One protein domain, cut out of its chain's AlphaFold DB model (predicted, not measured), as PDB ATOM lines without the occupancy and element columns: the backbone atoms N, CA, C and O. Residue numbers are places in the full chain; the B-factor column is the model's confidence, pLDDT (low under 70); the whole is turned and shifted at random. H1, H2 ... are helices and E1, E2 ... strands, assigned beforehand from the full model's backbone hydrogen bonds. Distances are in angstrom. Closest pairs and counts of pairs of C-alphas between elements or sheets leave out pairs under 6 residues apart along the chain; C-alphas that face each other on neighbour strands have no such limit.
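What this domain is: This is residues 204 to 369 of the 369 residues of an uncharacterized protein of Euryarchaeota archaeon (UniProt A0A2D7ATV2). Two sheets form a sandwich, only partly face to face: a strongly twisted sheet of E5, E6, E7, E11, E12 and E13, and a smaller sheet in which the long hairpin E1 and E2 is joined by short E10. Two small hairpins, E3 and E4 and then E8 and E9, lie at the margins, and H2 covers the end of the E1 and E2 hairpin near its turn. The 166 printed residues hold, along the chain, ten strands, H1, three strands and H2; the class is mostly strand. The smaller sheet has the order E1, E2, E10, antiparallel; the larger is branched, with antiparallel pairs. The whole is compact, radius of gyration of the C-alphas 16.2 A, spans 53 by 41 by 27 A.

Where its parts are: In the larger sheet are E5, residues 260 to 268, 26.0 A long; E11, 327 to 337, 32.0 A; E6, 271 to 275; E7, 279 to 281; E12, 342 to 345; and E13, 349 to 352. E1, residues 204 to 214, runs 33.0 A from C-alpha 204 at (139.698, 149.408, 95.960). E2, 221 to 234, runs 37.7 A and bends by 60 degrees at residue 224; E10 is 316 to 318. The others are E3, 241 to 244; E4, 247 to 250; E8, 285 to 289; E9, 298 to 301; H1, 319 to 322; and H2, 354 to 360, ending at (148.546, 177.877, 77.015).

How they stand to each other: E5 and E11 are antiparallel at 164 degrees, with N 265 and O 332 2.8 A apart. E6 and E7 lie on one side of E5, E11 on the other; N 266 and O 274 are 2.8 A apart, N 281 and O 260 also 2.8 A. E12 and E13 are on the side of E11 away from E5, with N 335 to O 343 and N 329 to O 350 each 2.8 A. Across the sandwich the best planes of the parts that face each other are 32 degrees apart; E1 and E11 touch, their closest C-alphas being those of Gly 204 and Ile 333, 6.0 A apart. E1 pairs with E2, N 209 to O 227 2.9 A, and E2 with E10, N 226 to O 317 2.9 A. H2 is on this sheet at a height of 9.7 A, along the strands, over E1 and only just over E2, with 3 C-alphas; its O i to N i+4 pairs are within hydrogen-bond range. H1, too short for such a pair, stands at this sheet's level and only grazes the larger sheet. C-alphas 207 of E1 and 248 of E4 are closest at 5.3 A, 280 of E7 and 286 of E8 at 5.9 A.

The domain as a whole: The C-alphas farthest apart, of Gly 217 and Leu 339, are 55.2 A apart. The printed part has no cut; E9 to E10 is the long link, 14 residues. Mean pLDDT of the printed part is 88.8, with residues 292 to 296 under 70.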
ATOM      1  N   GLY A 204     139.124 148.179  95.430       92.88
ATOM      2  CA  GLY A 204     139.698 149.408  95.960       92.88
ATOM      3  C   GLY A 204     139.741 150.491  94.894       92.88
ATOM      4  O   GLY A 204     140.128 150.218  93.763       92.88
ATOM      5  N   PHE A 205     139.369 151.722  95.244       93.12
ATOM      6  CA  PHE A 205     139.428 152.865  94.328       93.12
ATOM      7  C   PHE A 205     140.203 154.036  94.915       93.12
ATOM      8  O   PHE A 205     140.255 154.237  96.130       93.12
ATOM      9  N   ALA A 206     140.775 154.842  94.021       92.81
ATOM     10  CA  ALA A 206     141.436 156.091  94.357       92.81
ATOM     11  C   ALA A 206     140.605 157.291  93.885       92.81
ATOM     12  O   ALA A 206     140.181 157.382  92.733       92.81
ATOM     13  N   LYS A 207     140.428 158.258  94.782       92.31
ATOM     14  CA  LYS A 207     139.876 159.577  94.499       92.31
ATOM     15  C   LYS A 207     141.021 160.561  94.435       92.31
ATOM     16  O   LYS A 207     141.726 160.765  95.418       92.31
ATOM     17  N   VAL A 208     141.179 161.184  93.278       92.75
ATOM     18  CA  VAL A 208     142.273 162.112  93.004       92.75
ATOM     19  C   VAL A 208     141.702 163.512  92.837       92.75
ATOM     20  O   VAL A 208     140.721 163.688  92.128       92.75
ATOM     21  N   THR A 209     142.316 164.504  93.473       92.19
ATOM     22  CA  THR A 209     141.972 165.920  93.298       92.19
ATOM     23  C   THR A 209     143.231 166.680  92.899       92.19
ATOM     24  O   THR A 209     144.239 166.627  93.605       92.19
ATOM     25  N   GLU A 210     143.187 167.395  91.775       92.19
ATOM     26  CA  GLU A 210     144.299 168.237  91.317       92.19
ATOM     27  C   GLU A 210     144.482 169.454  92.234       92.19
ATOM     28  O   GLU A 210     143.517 170.148  92.562       92.19
ATOM     29  N   LEU A 211     145.727 169.750  92.617       92.75
ATOM     30  CA  LEU A 211     146.069 170.907  93.443       92.75
ATOM     31  C   LEU A 211     146.925 171.888  92.649       92.75
ATOM     32  O   LEU A 211     147.996 171.536  92.155       92.75
ATOM     33  N   TYR A 212     146.502 173.147  92.587       91.50
ATOM     34  CA  TYR A 212     147.218 174.199  91.871       91.50
ATOM     35  C   TYR A 212     147.146 175.541  92.599       91.50
ATOM     36  O   TYR A 212     146.217 175.825  93.360       91.50
ATOM     37  N   THR A 213     148.135 176.381  92.331       91.00
ATOM     38  CA  THR A 213     148.144 177.806  92.652       91.00
ATOM     39  C   THR A 213     147.980 178.619  91.372       91.00
ATOM     40  O   THR A 213     147.762 178.066  90.293       91.00
ATOM     41  N   TYR A 214     148.050 179.941  91.487       86.50
ATOM     42  CA  TYR A 214     148.168 180.825  90.335       86.50
ATOM     43  C   TYR A 214     149.538 181.483  90.354       86.50
ATOM     44  O   TYR A 214     150.072 181.765  91.432       86.50
ATOM     45  N   ASP A 215     150.077 181.739  89.167       82.25
ATOM     46  CA  ASP A 215     151.297 182.513  89.012       82.25
ATOM     47  C   ASP A 215     151.168 183.914  89.642       82.25
ATOM     48  O   ASP A 215     150.093 184.386  90.019       82.25
ATOM     49  N   SER A 216     152.290 184.627  89.753       75.12
ATOM     50  CA  SER A 216     152.306 185.977  90.343       75.12
ATOM     51  C   SER A 216     151.403 187.004  89.631       75.12
ATOM     52  O   SER A 216     151.109 188.049  90.213       75.12
ATOM     53  N   GLY A 217     150.965 186.717  88.396       73.38
ATOM     54  CA  GLY A 217     150.006 187.516  87.632       73.38
ATOM     55  C   GLY A 217     148.542 187.163  87.910       73.38
ATOM     56  O   GLY A 217     147.669 187.972  87.610       73.38
ATOM     57  N   GLY A 218     148.270 186.007  88.523       74.44
ATOM     58  CA  GLY A 218     146.926 185.519  88.831       74.44
ATOM     59  C   GLY A 218     146.178 184.938  87.627       74.44
ATOM     60  O   GLY A 218     144.977 184.695  87.736       74.44
ATOM     61  N   GLU A 219     146.853 184.751  86.489       74.06
ATOM     62  CA  GLU A 219     146.221 184.390  85.211       74.06
ATOM     63  C   GLU A 219     146.446 182.919  84.842       74.06
ATOM     64  O   GLU A 219     145.534 182.289  84.307       74.06
ATOM     65  N   ASN A 220     147.605 182.345  85.183       80.56
ATOM     66  CA  ASN A 220     147.954 180.971  84.809       80.56
ATOM     67  C   ASN A 220     147.983 180.057  86.034       80.56
ATOM     68  O   ASN A 220     148.504 180.439  87.085       80.56
ATOM     69  N   ARG A 221     147.437 178.843  85.895       87.38
ATOM     70  CA  ARG A 221     147.540 177.806  86.930       87.38
ATOM     71  C   ARG A 221     148.970 177.287  87.007       87.38
ATOM     72  O   ARG A 221     149.596 177.089  85.978       87.38
ATOM     73  N   GLU A 222     149.435 177.019  88.219       90.69
ATOM     74  CA  GLU A 222     150.689 176.321  88.501       90.69
ATOM     75  C   GLU A 222     150.353 175.089  89.345       90.69
ATOM     76  O   GLU A 222     149.950 175.211  90.505       90.69
ATOM     77  N   TYR A 223     150.421 173.897  88.748       93.06
ATOM     78  CA  TYR A 223     150.052 172.662  89.436       93.06
ATOM     79  C   TYR A 223     151.134 172.288  90.448       93.06
ATOM     80  O   TYR A 223     152.321 172.234  90.140       93.06
ATOM     81  N   THR A 224     150.709 172.012  91.677       94.69
ATOM     82  CA  THR A 224     151.600 171.753  92.819       94.69
ATOM     83  C   THR A 224     151.618 170.284  93.235       94.69
ATOM     84  O   THR A 224     152.521 169.862  93.959       94.69
ATOM     85  N   GLY A 225     150.638 169.496  92.788       95.69
ATOM     86  CA  GLY A 225     150.512 168.083  93.118       95.69
ATOM     87  C   GLY A 225     149.067 167.604  93.073       95.69
ATOM     88  O   GLY A 225     148.203 168.234  92.463       95.69
ATOM     89  N   ILE A 226     148.814 166.492  93.751       95.12
ATOM     90  CA  ILE A 226     147.479 165.921  93.923       95.12
ATOM     91  C   ILE A 226     147.204 165.618  95.389       95.12
ATOM     92  O   ILE A 226     148.111 165.316  96.163       95.12
ATOM     93  N   TRP A 227     145.932 165.666  95.751       94.06
ATOM     94  CA  TRP A 227     145.419 165.019  96.949       94.06
ATOM     95  C   TRP A 227     144.799 163.686  96.544       94.06
ATOM     96  O   TRP A 227     144.057 163.632  95.560       94.06
ATOM     97  N   VAL A 228     145.108 162.623  97.284       93.94
ATOM     98  CA  VAL A 228     144.599 161.280  96.998       93.94
ATOM     99  C   VAL A 228     143.907 160.733  98.231       93.94
ATOM    100  O   VAL A 228     144.478 160.752  99.317       93.94
ATOM    101  N   ALA A 229     142.698 160.218  98.054       93.69
ATOM    102  CA  ALA A 229     142.033 159.374  99.031       93.69
ATOM    103  C   ALA A 229     141.786 157.988  98.445       93.69
ATOM    104  O   ALA A 229     141.646 157.835  97.234       93.69
ATOM    105  N   MET A 230     141.731 156.991  99.313       94.31
ATOM    106  CA  MET A 230     141.516 155.598  98.960       94.31
ATOM    107  C   MET A 230     140.279 155.073  99.682       94.31
ATOM    108  O   MET A 230     140.018 155.451 100.822       94.31
ATOM    109  N   ILE A 231     139.527 154.206  99.020       94.25
ATOM    110  CA  ILE A 231     138.453 153.416  99.622       94.25
ATOM    111  C   ILE A 231     138.679 151.951  99.260       94.25
ATOM    112  O   ILE A 231     139.128 151.666  98.151       94.25
ATOM    113  N   ILE A 232     138.399 151.048 100.196       95.12
ATOM    114  CA  ILE A 232     138.546 149.597 100.047       95.12
ATOM    115  C   ILE A 232     137.283 148.935 100.594       95.12
ATOM    116  O   ILE A 232     136.739 149.388 101.600       95.12
ATOM    117  N   GLY A 233     136.809 147.885  99.931       94.88
ATOM    118  CA  GLY A 233     135.631 147.151 100.367       94.88
ATOM    119  C   GLY A 233     135.190 146.085  99.374       94.88
ATOM    120  O   GLY A 233     135.986 145.627  98.555       94.88
ATOM    121  N   MET A 234     133.911 145.724  99.446       93.75
ATOM    122  CA  MET A 234     133.250 144.850  98.476       93.75
ATOM    123  C   MET A 234     132.730 145.681  97.312       93.75
ATOM    124  O   MET A 234     131.975 146.634  97.520       93.75
ATOM    125  N   GLY A 235     133.118 145.345  96.091       90.50
ATOM    126  CA  GLY A 235     132.641 146.017  94.891       90.50
ATOM    127  C   GLY A 235     131.616 145.218  94.105       90.50
ATOM    128  O   GLY A 235     131.242 144.093  94.426       90.50
ATOM    129  N   ASP A 236     131.148 145.846  93.034       83.75
ATOM    130  CA  ASP A 236     130.329 145.213  92.011       83.75
ATOM    131  C   ASP A 236     131.185 145.080  90.739       83.75
ATOM    132  O   ASP A 236     131.747 146.082  90.289       83.75
ATOM    133  N   PRO A 237     131.270 143.900  90.097       72.56
ATOM    134  CA  PRO A 237     131.974 143.737  88.822       72.56
ATOM    135  C   PRO A 237     131.468 144.654  87.694       72.56
ATOM    136  O   PRO A 237     132.151 144.850  86.689       72.56
ATOM    137  N   SER A 238     130.250 145.186  87.825       76.06
ATOM    138  CA  SER A 238     129.638 146.156  86.915       76.06
ATOM    139  C   SER A 238     129.815 147.619  87.345       76.06
ATOM    140  O   SER A 238     129.284 148.517  86.683       76.06
ATOM    141  N   ALA A 239     130.566 147.877  88.422       75.50
ATOM    142  CA  ALA A 239     130.864 149.217  88.902       75.50
ATOM    143  C   ALA A 239     131.508 150.068  87.800       75.50
ATOM    144  O   ALA A 239     132.445 149.662  87.111       75.50
ATOM    145  N   SER A 240     130.999 151.288  87.638       75.75
ATOM    146  CA  SER A 240     131.611 152.285  86.767       75.75
ATOM    147  C   SER A 240     132.547 153.174  87.576       75.75
ATOM    148  O   SER A 240     132.120 153.738  88.587       75.75
ATOM    149  N   PHE A 241     133.771 153.349  87.085       75.81
ATOM    150  CA  PHE A 241     134.702 154.390  87.512       75.81
ATOM    151  C   PHE A 241     134.730 155.483  86.442       75.81
ATOM    152  O   PHE A 241     134.921 155.190  85.262       75.81
ATOM    153  N   ASP A 242     134.549 156.733  86.843       81.69
ATOM    154  CA  ASP A 242     134.645 157.898  85.974       81.69
ATOM    155  C   ASP A 242     135.251 159.086  86.742       81.69
ATOM    156  O   ASP A 242     135.503 159.053  87.955       81.69
ATOM    157  N   PHE A 243     135.558 160.144  86.005       80.31
ATOM    158  CA  PHE A 243     136.143 161.348  86.550       80.31
ATOM    159  C   PHE A 243     135.577 162.574  85.845       80.31
ATOM    160  O   PHE A 243     135.741 162.753  84.635       80.31
ATOM    161  N   SER A 244     134.927 163.445  86.615       79.94
ATOM    162  CA  SER A 244     134.321 164.675  86.107       79.94
ATOM    163  C   SER A 244     134.563 165.835  87.063       79.94
ATOM    164  O   SER A 244     134.536 165.651  88.278       79.94
ATOM    165  N   ASP A 245     134.776 167.033  86.515       75.00
ATOM    166  CA  ASP A 245     135.002 168.262  87.287       75.00
ATOM    167  C   ASP A 245     136.115 168.140  88.344       75.00
ATOM    168  O   ASP A 245     136.028 168.717  89.425       75.00
ATOM    169  N   ASN A 246     137.187 167.416  88.016       71.19
ATOM    170  CA  ASN A 246     138.336 167.160  88.891       71.19
ATOM    171  C   ASN A 246     138.061 166.275  90.115       71.19
ATOM    172  O   ASN A 246     138.845 166.293  91.065       71.19
ATOM    173  N   TYR A 247     136.983 165.487  90.091       75.31
ATOM    174  CA  TYR A 247     136.664 164.539  91.151       75.31
ATOM    175  C   TYR A 247     136.237 163.180  90.603       75.31
ATOM    176  O   TYR A 247     135.661 163.068  89.520       75.31
ATOM    177  N   PHE A 248     136.481 162.152  91.420       80.25
ATOM    178  CA  PHE A 248     135.915 160.820  91.230       80.25
ATOM    179  C   PHE A 248     134.393 160.895  91.106       80.25
ATOM    180  O   PHE A 248     133.719 161.504  91.946       80.25
ATOM    181  N   THR A 249     133.869 160.201  90.106       80.81
ATOM    182  CA  THR A 249     132.456 159.882  89.962       80.81
ATOM    183  C   THR A 249     132.327 158.393  89.678       80.81
ATOM    184  O   THR A 249     133.089 157.828  88.908       80.81
ATOM    185  N   GLY A 250     131.391 157.707  90.325       83.44
ATOM    186  CA  GLY A 250     131.267 156.268  90.123       83.44
ATOM    187  C   GLY A 250     130.576 155.551  91.261       83.44
ATOM    188  O   GLY A 250     130.097 156.170  92.214       83.44
ATOM    189  N   THR A 251     130.541 154.231  91.134       87.31
ATOM    190  CA  THR A 251     130.013 153.329  92.154       87.31
ATOM    191  C   THR A 251     131.107 153.078  93.182       87.31
ATOM    192  O   THR A 251     132.137 152.500  92.857       87.31
ATOM    193  N   THR A 252     130.918 153.549  94.410       90.44
ATOM    194  CA  THR A 252     131.852 153.312  95.519       90.44
ATOM    195  C   THR A 252     131.668 151.902  96.064       90.44
ATOM    196  O   THR A 252     130.512 151.542  96.265       90.44
ATOM    197  N   PRO A 253     132.728 151.132  96.363       92.12
ATOM    198  CA  PRO A 253     132.573 149.847  97.039       92.12
ATOM    199  C   PRO A 253     131.902 150.032  98.404       92.12
ATOM    200  O   PRO A 253     131.981 151.110  98.999       92.12
ATOM    201  N   MET A 254     131.253 148.979  98.893       91.38
ATOM    202  CA  MET A 254     130.723 148.910 100.249       91.38
ATOM    203  C   MET A 254     131.889 148.669 101.212       91.38
ATOM    204  O   MET A 254     132.534 147.623 101.105       91.38
ATOM    205  N   PRO A 255     132.179 149.602 102.136       91.00
ATOM    206  CA  PRO A 255     133.194 149.400 103.161       91.00
ATOM    207  C   PRO A 255     132.960 148.122 103.962       91.00
ATOM    208  O   PRO A 255     131.814 147.756 104.231       91.00
ATOM    209  N   ILE A 256     134.048 147.475 104.375       89.19
ATOM    210  CA  ILE A 256     133.989 146.258 105.188       89.19
ATOM    211  C   ILE A 256     134.809 146.384 106.465       89.19
ATOM    212  O   ILE A 256     135.812 147.097 106.519       89.19
ATOM    213  N   VAL A 257     134.365 145.651 107.481       89.44
ATOM    214  CA  VAL A 257     135.044 145.477 108.765       89.44
ATOM    215  C   VAL A 257     135.862 144.191 108.641       89.44
ATOM    216  O   VAL A 257     135.319 143.093 108.754       89.44
ATOM    217  N   SER A 258     137.120 144.341 108.222       90.44
ATOM    218  CA  SER A 258     138.012 143.219 107.922       90.44
ATOM    219  C   SER A 258     139.483 143.618 107.960       90.44
ATOM    220  O   SER A 258     139.824 144.782 107.723       90.44
ATOM    221  N   ASP A 259     140.336 142.620 108.161       92.25
ATOM    222  CA  ASP A 259     141.788 142.746 108.137       92.25
ATOM    223  C   ASP A 259     142.347 142.586 106.722       92.25
ATOM    224  O   ASP A 259     142.001 141.651 105.989       92.25
ATOM    225  N   TRP A 260     143.249 143.486 106.343       95.50
ATOM    226  CA  TRP A 260     143.959 143.441 105.064       95.50
ATOM    227  C   TRP A 260     145.188 144.350 105.079       95.50
ATOM    228  O   TRP A 260     145.250 145.341 105.809       95.50
ATOM    229  N   ASP A 261     146.143 144.052 104.203       97.25
ATOM    230  CA  ASP A 261     147.217 144.967 103.825       97.25
ATOM    231  C   ASP A 261     146.910 145.587 102.462       97.25
ATOM    232  O   ASP A 261     146.509 144.884 101.537       97.25
ATOM    233  N   ALA A 262     147.140 146.890 102.291       97.38
ATOM    234  CA  ALA A 262     146.965 147.537 100.994       97.38
ATOM    235  C   ALA A 262     148.112 148.465 100.611       97.38
ATOM    236  O   ALA A 262     148.708 149.148 101.447       97.38
ATOM    237  N   THR A 263     148.395 148.526  99.309       97.31
ATOM    238  CA  THR A 263     149.398 149.420  98.730       97.31
ATOM    239  C   THR A 263     148.839 150.160  97.519       97.31
ATOM    240  O   THR A 263     148.464 149.543  96.526       97.31
ATOM    241  N   LEU A 264     148.868 151.494  97.573       97.50
ATOM    242  CA  LEU A 264     148.542 152.366  96.444       97.50
ATOM    243  C   LEU A 264     149.805 152.704  95.631       97.50
ATOM    244  O   LEU A 264     150.820 153.156  96.172       97.50
ATOM    245  N   ILE A 265     149.736 152.528  94.314       98.25
ATOM    246  CA  ILE A 265     150.845 152.711  93.375       98.25
ATOM    247  C   ILE A 265     150.396 153.631  92.238       98.25
ATOM    248  O   ILE A 265     149.449 153.333  91.516       98.25
ATOM    249  N   VAL A 266     151.116 154.730  92.028       98.06
ATOM    250  CA  VAL A 266     150.895 155.642  90.900       98.06
ATOM    251  C   VAL A 266     151.788 155.216  89.741       98.06
ATOM    252  O   VAL A 266     153.012 155.145  89.875       98.06
ATOM    253  N   LYS A 267     151.182 154.936  88.588       98.25
ATOM    254  CA  LYS A 267     151.868 154.501  87.368       98.25
ATOM    255  C   LYS A 267     151.559 155.410  86.190       98.25
ATOM    256  O   LYS A 267     150.439 155.893  86.063       98.25
ATOM    257  N   LYS A 268     152.512 155.543  85.267       97.06
ATOM    258  CA  LYS A 268     152.289 156.086  83.919       97.06
ATOM    259  C   LYS A 268     152.698 155.041  82.888       97.06
ATOM    260  O   LYS A 268     153.871 154.678  82.760       97.06
ATOM    261  N   GLY A 269     151.718 154.511  82.157       92.75
ATOM    262  CA  GLY A 269     151.924 153.288  81.380       92.75
ATOM    263  C   GLY A 269     152.384 152.147  82.296       92.75
ATOM    264  O   GLY A 269     151.716 151.840  83.275       92.75
ATOM    265  N   ASN A 270     153.544 151.551  82.008       92.81
ATOM    266  CA  ASN A 270     154.107 150.461  82.820       92.81
ATOM    267  C   ASN A 270     155.135 150.933  83.865       92.81
ATOM    268  O   ASN A 270     155.699 150.104  84.579       92.81
ATOM    269  N   ASN A 271     155.424 152.235  83.936       96.69
ATOM    270  CA  ASN A 271     156.399 152.774  84.880       96.69
ATOM    271  C   ASN A 271     155.711 153.103  86.202       96.69
ATOM    272  O   ASN A 271     154.658 153.736  86.203       96.69
ATOM    273  N   VAL A 272     156.322 152.697  87.315       98.06
ATOM    274  CA  VAL A 272     155.931 153.158  88.651       98.06
ATOM    275  C   VAL A 272     156.543 154.534  88.857       98.06
ATOM    276  O   VAL A 272     157.765 154.658  88.868       98.06
ATOM    277  N   GLU A 273     155.689 155.535  89.011       98.00
ATOM    278  CA  GLU A 273     156.098 156.912  89.278       98.00
ATOM    279  C   GLU A 273     156.191 157.163  90.785       98.00
ATOM    280  O   GLU A 273     157.136 157.781  91.258       98.00
ATOM    281  N   TYR A 274     155.251 156.610  91.559       97.75
ATOM    282  CA  TYR A 274     155.259 156.707  93.014       97.75
ATOM    283  C   TYR A 274     154.610 155.479  93.659       97.75
ATOM    284  O   TYR A 274     153.709 154.862  93.092       97.75
ATOM    285  N   ARG A 275     155.056 155.116  94.863       97.25
ATOM    286  CA  ARG A 275     154.481 154.035  95.673       97.25
ATOM    287  C   ARG A 275     154.271 154.551  97.090       97.25
ATOM    288  O   ARG A 275     155.239 154.933  97.745       97.25
ATOM    289  N   TYR A 276     153.025 154.535  97.552       94.56
ATOM    290  CA  TYR A 276     152.709 154.797  98.951       94.56
ATOM    291  C   TYR A 276     153.204 153.641  99.828       94.56
ATOM    292  O   TYR A 276     153.365 152.513  99.359       94.56
ATOM    293  N   SER A 277     153.449 153.920 101.107       92.62
ATOM    294  CA  SER A 277     153.710 152.866 102.089       92.62
ATOM    295  C   SER A 277     152.526 151.904 102.161       92.62
ATOM    296  O   SER A 277     151.377 152.339 102.088       92.62
ATOM    297  N   THR A 278     152.814 150.617 102.344       94.81
ATOM    298  CA  THR A 278     151.788 149.626 102.676       94.81
ATOM    299  C   THR A 278     151.159 149.988 104.016       94.81
ATOM    300  O   THR A 278     151.872 150.327 104.966       94.81
ATOM    301  N   ILE A 279     149.834 149.945 104.066       95.00
ATOM    302  CA  ILE A 279     149.044 150.136 105.280       95.00
ATOM    303  C   ILE A 279     148.354 148.825 105.648       95.00
ATOM    304  O   ILE A 279     147.989 148.070 104.752       95.00
ATOM    305  N   SER A 280     148.167 148.598 106.946       95.25
ATOM    306  CA  SER A 280     147.506 147.411 107.494       95.25
ATOM    307  C   SER A 280     146.254 147.847 108.241       95.25
ATOM    308  O   SER A 280     146.336 148.721 109.113       95.25
ATOM    309  N   ALA A 281     145.113 147.277 107.876       94.12
ATOM    310  CA  ALA A 281     143.846 147.468 108.561       94.12
ATOM    311  C   ALA A 281     143.628 146.353 109.587       94.12
ATOM    312  O   ALA A 281     143.836 145.184 109.277       94.12
ATOM    313  N   ASP A 282     143.208 146.754 110.782       90.81
ATOM    314  CA  ASP A 282     142.681 145.909 111.856       90.81
ATOM    315  C   ASP A 282     141.183 146.218 111.939       90.81
ATOM    316  O   ASP A 282     140.793 147.329 112.309       90.81
ATOM    317  N   GLU A 283     140.352 145.306 111.446       87.62
ATOM    318  CA  GLU A 283     138.902 145.462 111.325       87.62
ATOM    319  C   GLU A 283     138.497 146.745 110.566       87.62
ATOM    320  O   GLU A 283     137.589 147.493 110.935       87.62
ATOM    321  N   GLY A 284     139.216 147.037 109.475       85.94
ATOM    322  CA  GLY A 284     139.043 148.247 108.668       85.94
ATOM    323  C   GLY A 284     139.623 149.528 109.291       85.94
ATOM    324  O   GLY A 284     139.505 150.601 108.691       85.94
ATOM    325  N   LEU A 285     140.251 149.462 110.470       90.06
ATOM    326  CA  LEU A 285     140.938 150.583 111.109       90.06
ATOM    327  C   LEU A 285     142.442 150.526 110.836       90.06
ATOM    328  O   LEU A 285     143.148 149.617 111.258       90.06
ATOM    329  N   VAL A 286     142.971 151.569 110.206       91.06
ATOM    330  CA  VAL A 286     144.409 151.727 109.977       91.06
ATOM    331  C   VAL A 286     144.952 152.738 110.975       91.06
ATOM    332  O   VAL A 286     144.604 153.919 110.922       91.06
ATOM    333  N   THR A 287     145.836 152.313 111.875       87.94
ATOM    334  CA  THR A 287     146.470 153.212 112.852       87.94
ATOM    335  C   THR A 287     147.885 153.605 112.434       87.94
ATOM    336  O   THR A 287     148.585 152.876 111.737       87.94
ATOM    337  N   GLY A 288     148.337 154.784 112.871       82.81
ATOM    338  CA  GLY A 288     149.737 155.177 112.705       82.81
ATOM    339  C   GLY A 288     150.086 155.785 111.345       82.81
ATOM    340  O   GLY A 288     151.271 155.910 111.038       82.81
ATOM    341  N   MET A 289     149.101 156.215 110.552       83.81
ATOM    342  CA  MET A 289     149.379 156.986 109.341       83.81
ATOM    343  C   MET A 289     149.921 158.366 109.717       83.81
ATOM    344  O   MET A 289     149.417 159.028 110.625       83.81
ATOM    345  N   VAL A 290     150.982 158.808 109.041       75.44
ATOM    346  CA  VAL A 290     151.664 160.070 109.349       75.44
ATOM    347  C   VAL A 290     151.738 160.915 108.090       75.44
ATOM    348  O   VAL A 290     152.424 160.556 107.137       75.44
ATOM    349  N   HIS A 291     151.066 162.064 108.102       71.50
ATOM    350  CA  HIS A 291     151.256 163.091 107.080       71.50
ATOM    351  C   HIS A 291     152.659 163.687 107.204       71.50
ATOM    352  O   HIS A 291     153.131 163.935 108.321       71.50
ATOM    353  N   ASN A 292     153.337 163.949 106.083       65.06
ATOM    354  CA  ASN A 292     154.682 164.512 106.142       65.06
ATOM    355  C   ASN A 292     154.650 165.896 106.827       65.06
ATOM    356  O   ASN A 292     154.047 166.835 106.313       65.06
ATOM    357  N   GLY A 293     155.261 166.008 108.013       57.94
ATOM    358  CA  GLY A 293     155.281 167.228 108.831       57.94
ATOM    359  C   GLY A 293     154.290 167.273 110.005       57.94
ATOM    360  O   GLY A 293     154.380 168.194 110.820       57.94
ATOM    361  N   ALA A 294     153.394 166.290 110.153       63.41
ATOM    362  CA  ALA A 294     152.525 166.180 111.326       63.41
ATOM    363  C   ALA A 294     153.260 165.519 112.507       63.41
ATOM    364  O   ALA A 294     153.953 164.517 112.355       63.41
ATOM    365  N   SER A 295     153.097 166.070 113.714       63.03
ATOM    366  CA  SER A 295     153.682 165.515 114.945       63.03
ATOM    367  C   SER A 295     152.836 164.412 115.588       63.03
ATOM    368  O   SER A 295     153.301 163.756 116.520       63.03
ATOM    369  N   THR A 296     151.606 164.209 115.115       64.62
ATOM    370  CA  THR A 296     150.669 163.204 115.625       64.62
ATOM    371  C   THR A 296     150.190 162.321 114.476       64.62
ATOM    372  O   THR A 296     149.611 162.862 113.531       64.62
ATOM    373  N   PRO A 297     150.404 160.996 114.546       76.88
ATOM    374  CA  PRO A 297     149.767 160.063 113.626       76.88
ATOM    375  C   PRO A 297     148.239 160.171 113.702       76.88
ATOM    376  O   PRO A 297     147.697 160.450 114.776       76.88
ATOM    377  N   TYR A 298     147.558 159.934 112.586       81.00
ATOM    378  CA  TYR A 298     146.103 159.793 112.523       81.00
ATOM    379  C   TYR A 298     145.714 158.331 112.282       81.00
ATOM    380  O   TYR A 298     146.563 157.481 111.986       81.00
ATOM    381  N   ALA A 299     144.425 158.048 112.453       82.31
ATOM    382  CA  ALA A 299     143.823 156.770 112.112       82.31
ATOM    383  C   ALA A 299     142.883 156.945 110.913       82.31
ATOM    384  O   ALA A 299     142.211 157.972 110.801       82.31
ATOM    385  N   GLY A 300     142.871 155.965 110.016       84.31
ATOM    386  CA  GLY A 300     141.961 155.891 108.879       84.31
ATOM    387  C   GLY A 300     140.912 154.830 109.123       84.31
ATOM    388  O   GLY A 300     141.256 153.678 109.365       84.31
ATOM    389  N   GLU A 301     139.650 155.223 109.047       87.94
ATOM    390  CA  GLU A 301     138.494 154.351 109.250       87.94
ATOM    391  C   GLU A 301     137.963 153.910 107.879       87.94
ATOM    392  O   GLU A 301     136.998 154.468 107.355       87.94
ATOM    393  N   PHE A 302     138.626 152.928 107.265       91.06
ATOM    394  CA  PHE A 302     138.256 152.415 105.941       91.06
ATOM    395  C   PHE A 302     136.943 151.629 105.953       91.06
ATOM    396  O   PHE A 302     136.333 151.484 104.901       91.06
ATOM    397  N   PHE A 303     136.471 151.188 107.125       82.25
ATOM    398  CA  PHE A 303     135.135 150.610 107.301       82.25
ATOM    399  C   PHE A 303     133.998 151.647 107.190       82.25
ATOM    400  O   PHE A 303     132.827 151.278 107.263       82.25
ATOM    401  N   PHE A 304     134.315 152.942 107.049       82.06
ATOM    402  CA  PHE A 304     133.320 154.013 107.009       82.06
ATOM    403  C   PHE A 304     133.281 154.760 105.672       82.06
ATOM    404  O   PHE A 304     132.212 154.871 105.073       82.06
ATOM    405  N   ASP A 305     134.410 155.311 105.214       87.94
ATOM    406  CA  ASP A 305     134.438 156.203 104.046       87.94
ATOM    407  C   ASP A 305     135.839 156.268 103.402       87.94
ATOM    408  O   ASP A 305     136.790 155.620 103.839       87.94
ATOM    409  N   TRP A 306     135.974 157.083 102.356       92.00
ATOM    410  CA  TRP A 306     137.244 157.449 101.736       92.00
ATOM    411  C   TRP A 306     138.249 157.992 102.760       92.00
ATOM    412  O   TRP A 306     137.994 158.987 103.442       92.00
ATOM    413  N   VAL A 307     139.451 157.421 102.777       92.31
ATOM    414  CA  VAL A 307     140.533 157.827 103.676       92.31
ATOM    415  C   VAL A 307     141.625 158.568 102.899       92.31
ATOM    416  O   VAL A 307     142.142 158.038 101.912       92.31
ATOM    417  N   PRO A 308     142.016 159.788 103.315       91.94
ATOM    418  CA  PRO A 308     143.134 160.509 102.712       91.94
ATOM    419  C   PRO A 308     144.442 159.732 102.871       91.94
ATOM    420  O   PRO A 308     144.752 159.253 103.963       91.94
ATOM    421  N   MET A 309     145.233 159.660 101.806       92.19
ATOM    422  CA  MET A 309     146.534 158.997 101.805       92.19
ATOM    423  C   MET A 309     147.652 159.996 102.139       92.19
ATOM    424  O   MET A 309     147.648 161.113 101.612       92.19
ATOM    425  N   PRO A 310     148.643 159.621 102.971       89.81
ATOM    426  CA  PRO A 310     149.728 160.518 103.347       89.81
ATOM    427  C   PRO A 310     150.644 160.777 102.147       89.81
ATOM    428  O   PRO A 310     151.262 159.861 101.601       89.81
ATOM    429  N   GLY A 311     150.711 162.036 101.724       88.69
ATOM    430  CA  GLY A 311     151.543 162.475 100.615       88.69
ATOM    431  C   GLY A 311     152.986 162.769 101.028       88.69
ATOM    432  O   GLY A 311     153.406 162.570 102.170       88.69
ATOM    433  N   THR A 312     153.757 163.279 100.073       91.44
ATOM    434  CA  THR A 312     155.146 163.703 100.283       91.44
ATOM    435  C   THR A 312     155.265 165.107 100.873       91.44
ATOM    436  O   THR A 312     156.336 165.464 101.353       91.44
ATOM    437  N   ASP A 313     154.188 165.890 100.907       87.88
ATOM    438  CA  ASP A 313     154.110 167.215 101.531       87.88
ATOM    439  C   ASP A 313     152.758 167.350 102.256       87.88
ATOM    440  O   ASP A 313     151.761 167.807 101.692       87.88
ATOM    441  N   GLY A 314     152.691 166.859 103.499       84.88
ATOM    442  CA  GLY A 314     151.435 166.669 104.228       84.88
ATOM    443  C   GLY A 314     150.527 165.632 103.555       84.88
ATOM    444  O   GLY A 314     150.908 164.472 103.398       84.88
ATOM    445  N   ASP A 315     149.332 166.059 103.149       85.06
ATOM    446  CA  ASP A 315     148.318 165.233 102.460       85.06
ATOM    447  C   ASP A 315     148.450 165.323 100.932       85.06
ATOM    448  O   ASP A 315     147.717 164.675 100.186       85.06
ATOM    449  N   LYS A 316     149.359 166.173 100.451       91.94
ATOM    450  CA  LYS A 316     149.626 166.366  99.030       91.94
ATOM    451  C   LYS A 316     150.756 165.444  98.602       91.94
ATOM    452  O   LYS A 316     151.849 165.483  99.166       91.94
ATOM    453  N   LEU A 317     150.525 164.680  97.544       95.06
ATOM    454  CA  LEU A 317     151.604 164.111  96.747       95.06
ATOM    455  C   LEU A 317     152.107 165.200  95.796       95.06
ATOM    456  O   LEU A 317     151.379 165.629  94.896       95.06
ATOM    457  N   ALA A 318     153.308 165.717  96.055       95.81
ATOM    458  CA  ALA A 318     153.842 166.857  95.318       95.81
ATOM    459  C   ALA A 318     154.146 166.487  93.858       95.81
ATOM    460  O   ALA A 318     154.582 165.374  93.574       95.81
ATOM    461  N   LYS A 319     153.929 167.435  92.932       96.06
ATOM    462  CA  LYS A 319     154.140 167.248  91.481       96.06
ATOM    463  C   LYS A 319     155.505 166.620  91.179       96.06
ATOM    464  O   LYS A 319     155.563 165.629  90.460       96.06
ATOM    465  N   ASP A 320     156.566 167.141  91.789       96.06
ATOM    466  CA  ASP A 320     157.952 166.715  91.539       96.06
ATOM    467  C   ASP A 320     158.248 165.253  91.928       96.06
ATOM    468  O   ASP A 320     159.246 164.698  91.470       96.06
ATOM    469  N   ASP A 321     157.394 164.617  92.738       95.94
ATOM    470  CA  ASP A 321     157.618 163.256  93.238       95.94
ATOM    471  C   ASP A 321     156.976 162.159  92.376       95.94
ATOM    472  O   ASP A 321     157.319 160.991  92.543       95.94
ATOM    473  N   PHE A 322     156.043 162.500  91.479       96.88
ATOM    474  CA  PHE A 322     155.323 161.499  90.673       96.88
ATOM    475  C   PHE A 322     155.016 161.930  89.232       96.88
ATOM    476  O   PHE A 322     154.720 161.093  88.381       96.88
ATOM    477  N   TYR A 323     154.985 163.228  88.938       97.44
ATOM    478  CA  TYR A 323     154.509 163.699  87.645       97.44
ATOM    479  C   TYR A 323     155.624 163.614  86.596       97.44
ATOM    480  O   TYR A 323     156.647 164.289  86.685       97.44
ATOM    481  N   SER A 324     155.396 162.819  85.552       96.56
ATOM    482  CA  SER A 324     156.306 162.601  84.422       96.56
ATOM    483  C   SER A 324     155.727 163.118  83.092       96.56
ATOM    484  O   SER A 324     155.926 162.537  82.017       96.56
ATOM    485  N   GLY A 325     154.981 164.228  83.156       96.38
ATOM    486  CA  GLY A 325     154.360 164.929  82.022       96.38
ATOM    487  C   GLY A 325     152.896 164.549  81.780       96.38
ATOM    488  O   GLY A 325     152.376 163.619  82.404       96.38
ATOM    489  N   ASP A 326     152.249 165.216  80.826       96.06
ATOM    490  CA  ASP A 326     150.843 164.968  80.465       96.06
ATOM    491  C   ASP A 326     150.566 163.518  80.033       96.06
ATOM    492  O   ASP A 326     151.454 162.791  79.560       96.06
ATOM    493  N   GLY A 327     149.311 163.100  80.198       95.38
ATOM    494  CA  GLY A 327     148.811 161.790  79.789       95.38
ATOM    495  C   GLY A 327     148.155 161.001  80.917       95.38
ATOM    496  O   GLY A 327     147.867 161.526  81.990       95.38
ATOM    497  N   CYS A 328     147.887 159.726  80.636       95.38
ATOM    498  CA  CYS A 328     147.132 158.854  81.527       95.38
ATOM    499  C   CYS A 328     147.990 158.247  82.644       95.38
ATOM    500  O   CYS A 328     148.972 157.549  82.367       95.38
ATOM    501  N   TYR A 329     147.549 158.441  83.883       96.62
ATOM    502  CA  TYR A 329     148.085 157.825  85.088       96.62
ATOM    503  C   TYR A 329     147.105 156.788  85.631       96.62
ATOM    504  O   TYR A 329     145.891 156.927  85.501       96.62
ATOM    505  N   THR A 330     147.642 155.727  86.220       96.19
ATOM    506  CA  THR A 330     146.890 154.646  86.865       96.19
ATOM    507  C   THR A 330     147.234 154.627  88.343       96.19
ATOM    508  O   THR A 330     148.407 154.600  88.704       96.19
ATOM    509  N   PHE A 331     146.206 154.658  89.179       95.69
ATOM    510  CA  PHE A 331     146.279 154.560  90.627       95.69
ATOM    511  C   PHE A 331     145.915 153.126  90.987       95.69
ATOM    512  O   PHE A 331     144.752 152.803  91.202       95.69
ATOM    513  N   GLU A 332     146.912 152.252  90.935       96.62
ATOM    514  CA  GLU A 332     146.734 150.829  91.185       96.62
ATOM    515  C   GLU A 332     146.706 150.560  92.688       96.62
ATOM    516  O   GLU A 332     147.584 151.034  93.411       96.62
ATOM    517  N   ILE A 333     145.716 149.806  93.151       96.88
ATOM    518  CA  ILE A 333     145.568 149.418  94.553       96.88
ATOM    519  C   ILE A 333     145.709 147.905  94.634       96.88
ATOM    520  O   ILE A 333     144.890 147.169  94.093       96.88
ATOM    521  N   GLU A 334     146.761 147.451  95.303       97.88
ATOM    522  CA  GLU A 334     146.974 146.045  95.646       97.88
ATOM    523  C   GLU A 334     146.448 145.807  97.063       97.88
ATOM    524  O   GLU A 334     146.837 146.540  97.972       97.88
ATOM    525  N   ILE A 335     145.577 144.814  97.238       97.75
ATOM    526  CA  ILE A 335     144.955 144.420  98.508       97.75
ATOM    527  C   ILE A 335     145.332 142.966  98.781       97.75
ATOM    528  O   ILE A 335     145.075 142.090  97.958       97.75
ATOM    529  N   VAL A 336     145.923 142.704  99.938       97.50
ATOM    530  CA  VAL A 336     146.240 141.367 100.437       97.50
ATOM    531  C   VAL A 336     145.334 141.105 101.633       97.50
ATOM    532  O   VAL A 336     145.564 141.638 102.718       97.50
ATOM    533  N   ASN A 337     144.286 140.312 101.425       95.25
ATOM    534  CA  ASN A 337     143.359 139.934 102.486       95.25
ATOM    535  C   ASN A 337     143.985 138.900 103.433       95.25
ATOM    536  O   ASN A 337     144.780 138.059 103.004       95.25
ATOM    537  N   VAL A 338     143.595 138.936 104.712       92.62
ATOM    538  CA  VAL A 338     143.902 137.845 105.656       92.62
ATOM    539  C   VAL A 338     143.090 136.596 105.305       92.62
ATOM    540  O   VAL A 338     143.630 135.489 105.288       92.62
ATOM    541  N   LEU A 339     141.812 136.785 104.961       88.50
ATOM    542  CA  LEU A 339     140.904 135.752 104.473       88.50
ATOM    543  C   LEU A 339     140.496 136.070 103.030       88.50
ATOM    544  O   LEU A 339     139.907 137.112 102.767       88.50
ATOM    545  N   GLY A 340     140.806 135.171 102.095       87.00
ATOM    546  CA  GLY A 340     140.507 135.351 100.670       87.00
ATOM    547  C   GLY A 340     141.749 135.533  99.800       87.00
ATOM    548  O   GLY A 340     142.862 135.155 100.179       87.00
ATOM    549  N   GLU A 341     141.552 136.059  98.594       89.44
ATOM    550  CA  GLU A 341     142.618 136.230  97.609       89.44
ATOM    551  C   GLU A 341     143.280 137.616  97.682       89.44
ATOM    552  O   GLU A 341     142.819 138.553  98.336       89.44
ATOM    553  N   THR A 342     144.416 137.753  96.991       94.69
ATOM    554  CA  THR A 342     145.002 139.065  96.701       94.69
ATOM    555  C   THR A 342     144.255 139.695  95.533       94.69
ATOM    556  O   THR A 342     144.190 139.105  94.453       94.69
ATOM    557  N   TYR A 343     143.763 140.914  95.721       94.56
ATOM    558  CA  TYR A 343     143.096 141.689  94.685       94.56
ATOM    559  C   TYR A 343     143.987 142.832  94.189       94.56
ATOM    560  O   TYR A 343     144.796 143.395  94.926       94.56
ATOM    561  N   THR A 344     143.873 143.187  92.912       94.94
ATOM    562  CA  THR A 344     144.572 144.347  92.347       94.94
ATOM    563  C   THR A 344     143.620 145.137  91.466       94.94
ATOM    564  O   THR A 344     143.261 144.687  90.377       94.94
ATOM    565  N   ASP A 345     143.258 146.341  91.909       91.75
ATOM    566  CA  ASP A 345     142.492 147.283  91.101       91.75
ATOM    567  C   ASP A 345     143.429 148.167  90.285       91.75
ATOM    568  O   ASP A 345     144.357 148.765  90.821       91.75
ATOM    569  N   SER A 346     143.160 148.302  88.990       92.44
ATOM    570  CA  SER A 346     143.818 149.290  88.119       92.44
ATOM    571  C   SER A 346     142.804 150.145  87.354       92.44
ATOM    572  O   SER A 346     143.138 150.786  86.355       92.44
ATOM    573  N   SER A 347     141.559 150.158  87.825       89.69
ATOM    574  CA  SER A 347     140.424 150.856  87.226       89.69
ATOM    575  C   SER A 347     140.535 152.366  87.425       89.69
ATOM    576  O   SER A 347     140.114 153.138  86.564       89.69
ATOM    577  N   SER A 348     141.163 152.795  88.526       90.81
ATOM    578  CA  SER A 348     141.348 154.210  88.855       90.81
ATOM    579  C   SER A 348     142.369 154.882  87.924       90.81
ATOM    580  O   SER A 348     143.575 154.884  88.187       90.81
ATOM    581  N   ARG A 349     141.899 155.443  86.802       91.75
ATOM    582  CA  ARG A 349     142.746 156.010  85.736       91.75
ATOM    583  C   ARG A 349     142.323 157.431  85.374       91.75
ATOM    584  O   ARG A 349     141.150 157.697  85.131       91.75
ATOM    585  N   ILE A 350     143.294 158.338  85.307       92.00
ATOM    586  CA  ILE A 350     143.072 159.775  85.100       92.00
ATOM    587  C   ILE A 350     144.093 160.346  84.119       92.00
ATOM    588  O   ILE A 350     145.286 160.058  84.202       92.00
ATOM    589  N   GLU A 351     143.626 161.150  83.170       93.75
ATOM    590  CA  GLU A 351     144.473 161.869  82.224       93.75
ATOM    591  C   GLU A 351     144.711 163.301  82.716       93.75
ATOM    592  O   GLU A 351     143.760 164.074  82.859       93.75
ATOM    593  N   PHE A 352     145.980 163.650  82.956       93.81
ATOM    594  CA  PHE A 352     146.397 165.006  83.320       93.81
ATOM    595  C   PHE A 352     146.811 165.818  82.087       93.81
ATOM    596  O   PHE A 352     147.449 165.293  81.169       93.81
ATOM    597  N   PHE A 353     146.494 167.116  82.123       93.44
ATOM    598  CA  PHE A 353     146.813 168.115  81.090       93.44
ATOM    599  C   PHE A 353     147.602 169.303  81.668       93.44
ATOM    600  O   PHE A 353     147.395 170.447  81.266       93.44
ATOM    601  N   TRP A 354     148.426 169.067  82.689       93.69
ATOM    602  CA  TRP A 354     149.122 170.115  83.438       93.69
ATOM    603  C   TRP A 354     150.104 170.898  82.569       93.69
ATOM    604  O   TRP A 354     150.013 172.122  82.561       93.69
ATOM    605  N   ASP A 355     150.966 170.225  81.798       93.62
ATOM    606  CA  ASP A 355     151.935 170.895  80.918       93.62
ATOM    607  C   ASP A 355     151.199 171.742  79.867       93.62
ATOM    608  O   ASP A 355     151.562 172.889  79.595       93.62
ATOM    609  N   SER A 356     150.123 171.190  79.297       90.44
ATOM    610  CA  SER A 356     149.285 171.875  78.311       90.44
ATOM    611  C   SER A 356     148.591 173.110  78.896       90.44
ATOM    612  O   SER A 356     148.628 174.183  78.289       90.44
ATOM    613  N   ASN A 357     147.995 172.979  80.082       89.75
ATOM    614  CA  ASN A 357     147.309 174.063  80.787       89.75
ATOM    615  C   ASN A 357     148.291 175.171  81.214       89.75
ATOM    616  O   ASN A 357     148.011 176.352  81.016       89.75
ATOM    617  N   GLU A 358     149.466 174.805  81.737       88.94
ATOM    618  CA  GLU A 358     150.523 175.747  82.143       88.94
ATOM    619  C   GLU A 358     151.116 176.511  80.945       88.94
ATOM    620  O   GLU A 358     151.464 177.686  81.067       88.94
ATOM    621  N   ALA A 359     151.210 175.882  79.766       85.12
ATOM    622  CA  ALA A 359     151.797 176.498  78.574       85.12
ATOM    623  C   ALA A 359     150.853 177.444  77.809       85.12
ATOM    624  O   ALA A 359     151.321 178.360  77.128       85.12
ATOM    625  N   SER A 360     149.542 177.196  77.858       77.56
ATOM    626  CA  SER A 360     148.546 177.877  77.015       77.56
ATOM    627  C   SER A 360     147.589 178.793  77.782       77.56
ATOM    628  O   SER A 360     146.900 179.597  77.155       77.56
ATOM    629  N   GLY A 361     147.550 178.692  79.117       71.62
ATOM    630  CA  GLY A 361     146.522 179.336  79.938       71.62
ATOM    631  C   GLY A 361     145.149 178.661  79.818       71.62
ATOM    632  O   GLY A 361     144.152 179.209  80.292       71.62
ATOM    633  N   ASP A 362     145.079 177.489  79.177       77.44
ATOM    634  CA  ASP A 362     143.870 176.678  79.126       77.44
ATOM    635  C   ASP A 362     143.529 176.101  80.512       77.44
ATOM    636  O   ASP A 362     144.343 176.016  81.434       77.44
ATOM    637  N   SER A 363     142.267 175.706  80.666       80.38
ATOM    638  CA  SER A 363     141.740 175.106  81.891       80.38
ATOM    639  C   SER A 363     141.027 173.800  81.558       80.38
ATOM    640  O   SER A 363     139.857 173.615  81.903       80.38
ATOM    641  N   GLN A 364     141.718 172.907  80.854       87.75
ATOM    642  CA  GLN A 364     141.194 171.576  80.603       87.75
ATOM    643  C   GLN A 364     141.248 170.768  81.910       87.75
ATOM    644  O   GLN A 364     142.349 170.553  82.425       87.75
ATOM    645  N   PRO A 365     140.096 170.352  82.468       85.19
ATOM    646  CA  PRO A 365     140.082 169.514  83.657       85.19
ATOM    647  C   PRO A 365     140.666 168.139  83.338       85.19
ATOM    648  O   PRO A 365     140.600 167.672  82.191       85.19
ATOM    649  N   ALA A 366     141.201 167.477  84.359       88.88
ATOM    650  CA  ALA A 366     141.489 166.062  84.245       88.88
ATOM    651  C   ALA A 366     140.203 165.264  83.972       88.88
ATOM    652  O   ALA A 366     139.093 165.670  84.332       88.88
ATOM    653  N   LYS A 367     140.352 164.128  83.292       89.31
ATOM    654  CA  LYS A 367     139.237 163.274  82.855       89.31
ATOM    655  C   LYS A 367     139.635 161.801  82.918       89.31
ATOM    656  O   LYS A 367     140.824 161.492  83.005       89.31
ATOM    657  N   ALA A 368     138.659 160.907  82.811       88.19
ATOM    658  CA  ALA A 368     138.917 159.474  82.743       88.19
ATOM    659  C   ALA A 368     139.749 159.068  81.506       88.19
ATOM    660  O   ALA A 368     139.624 159.655  80.422       88.19
ATOM    661  N   CYS A 369     140.573 158.032  81.693       87.25
ATOM    662  CA  CYS A 369     141.137 157.208  80.622       87.25
ATOM    663  C   CYS A 369     140.379 155.870  80.502       87.25
ATOM    664  O   CYS A 369     140.862 155.033  79.703       87.25
TER     665      CYS A 369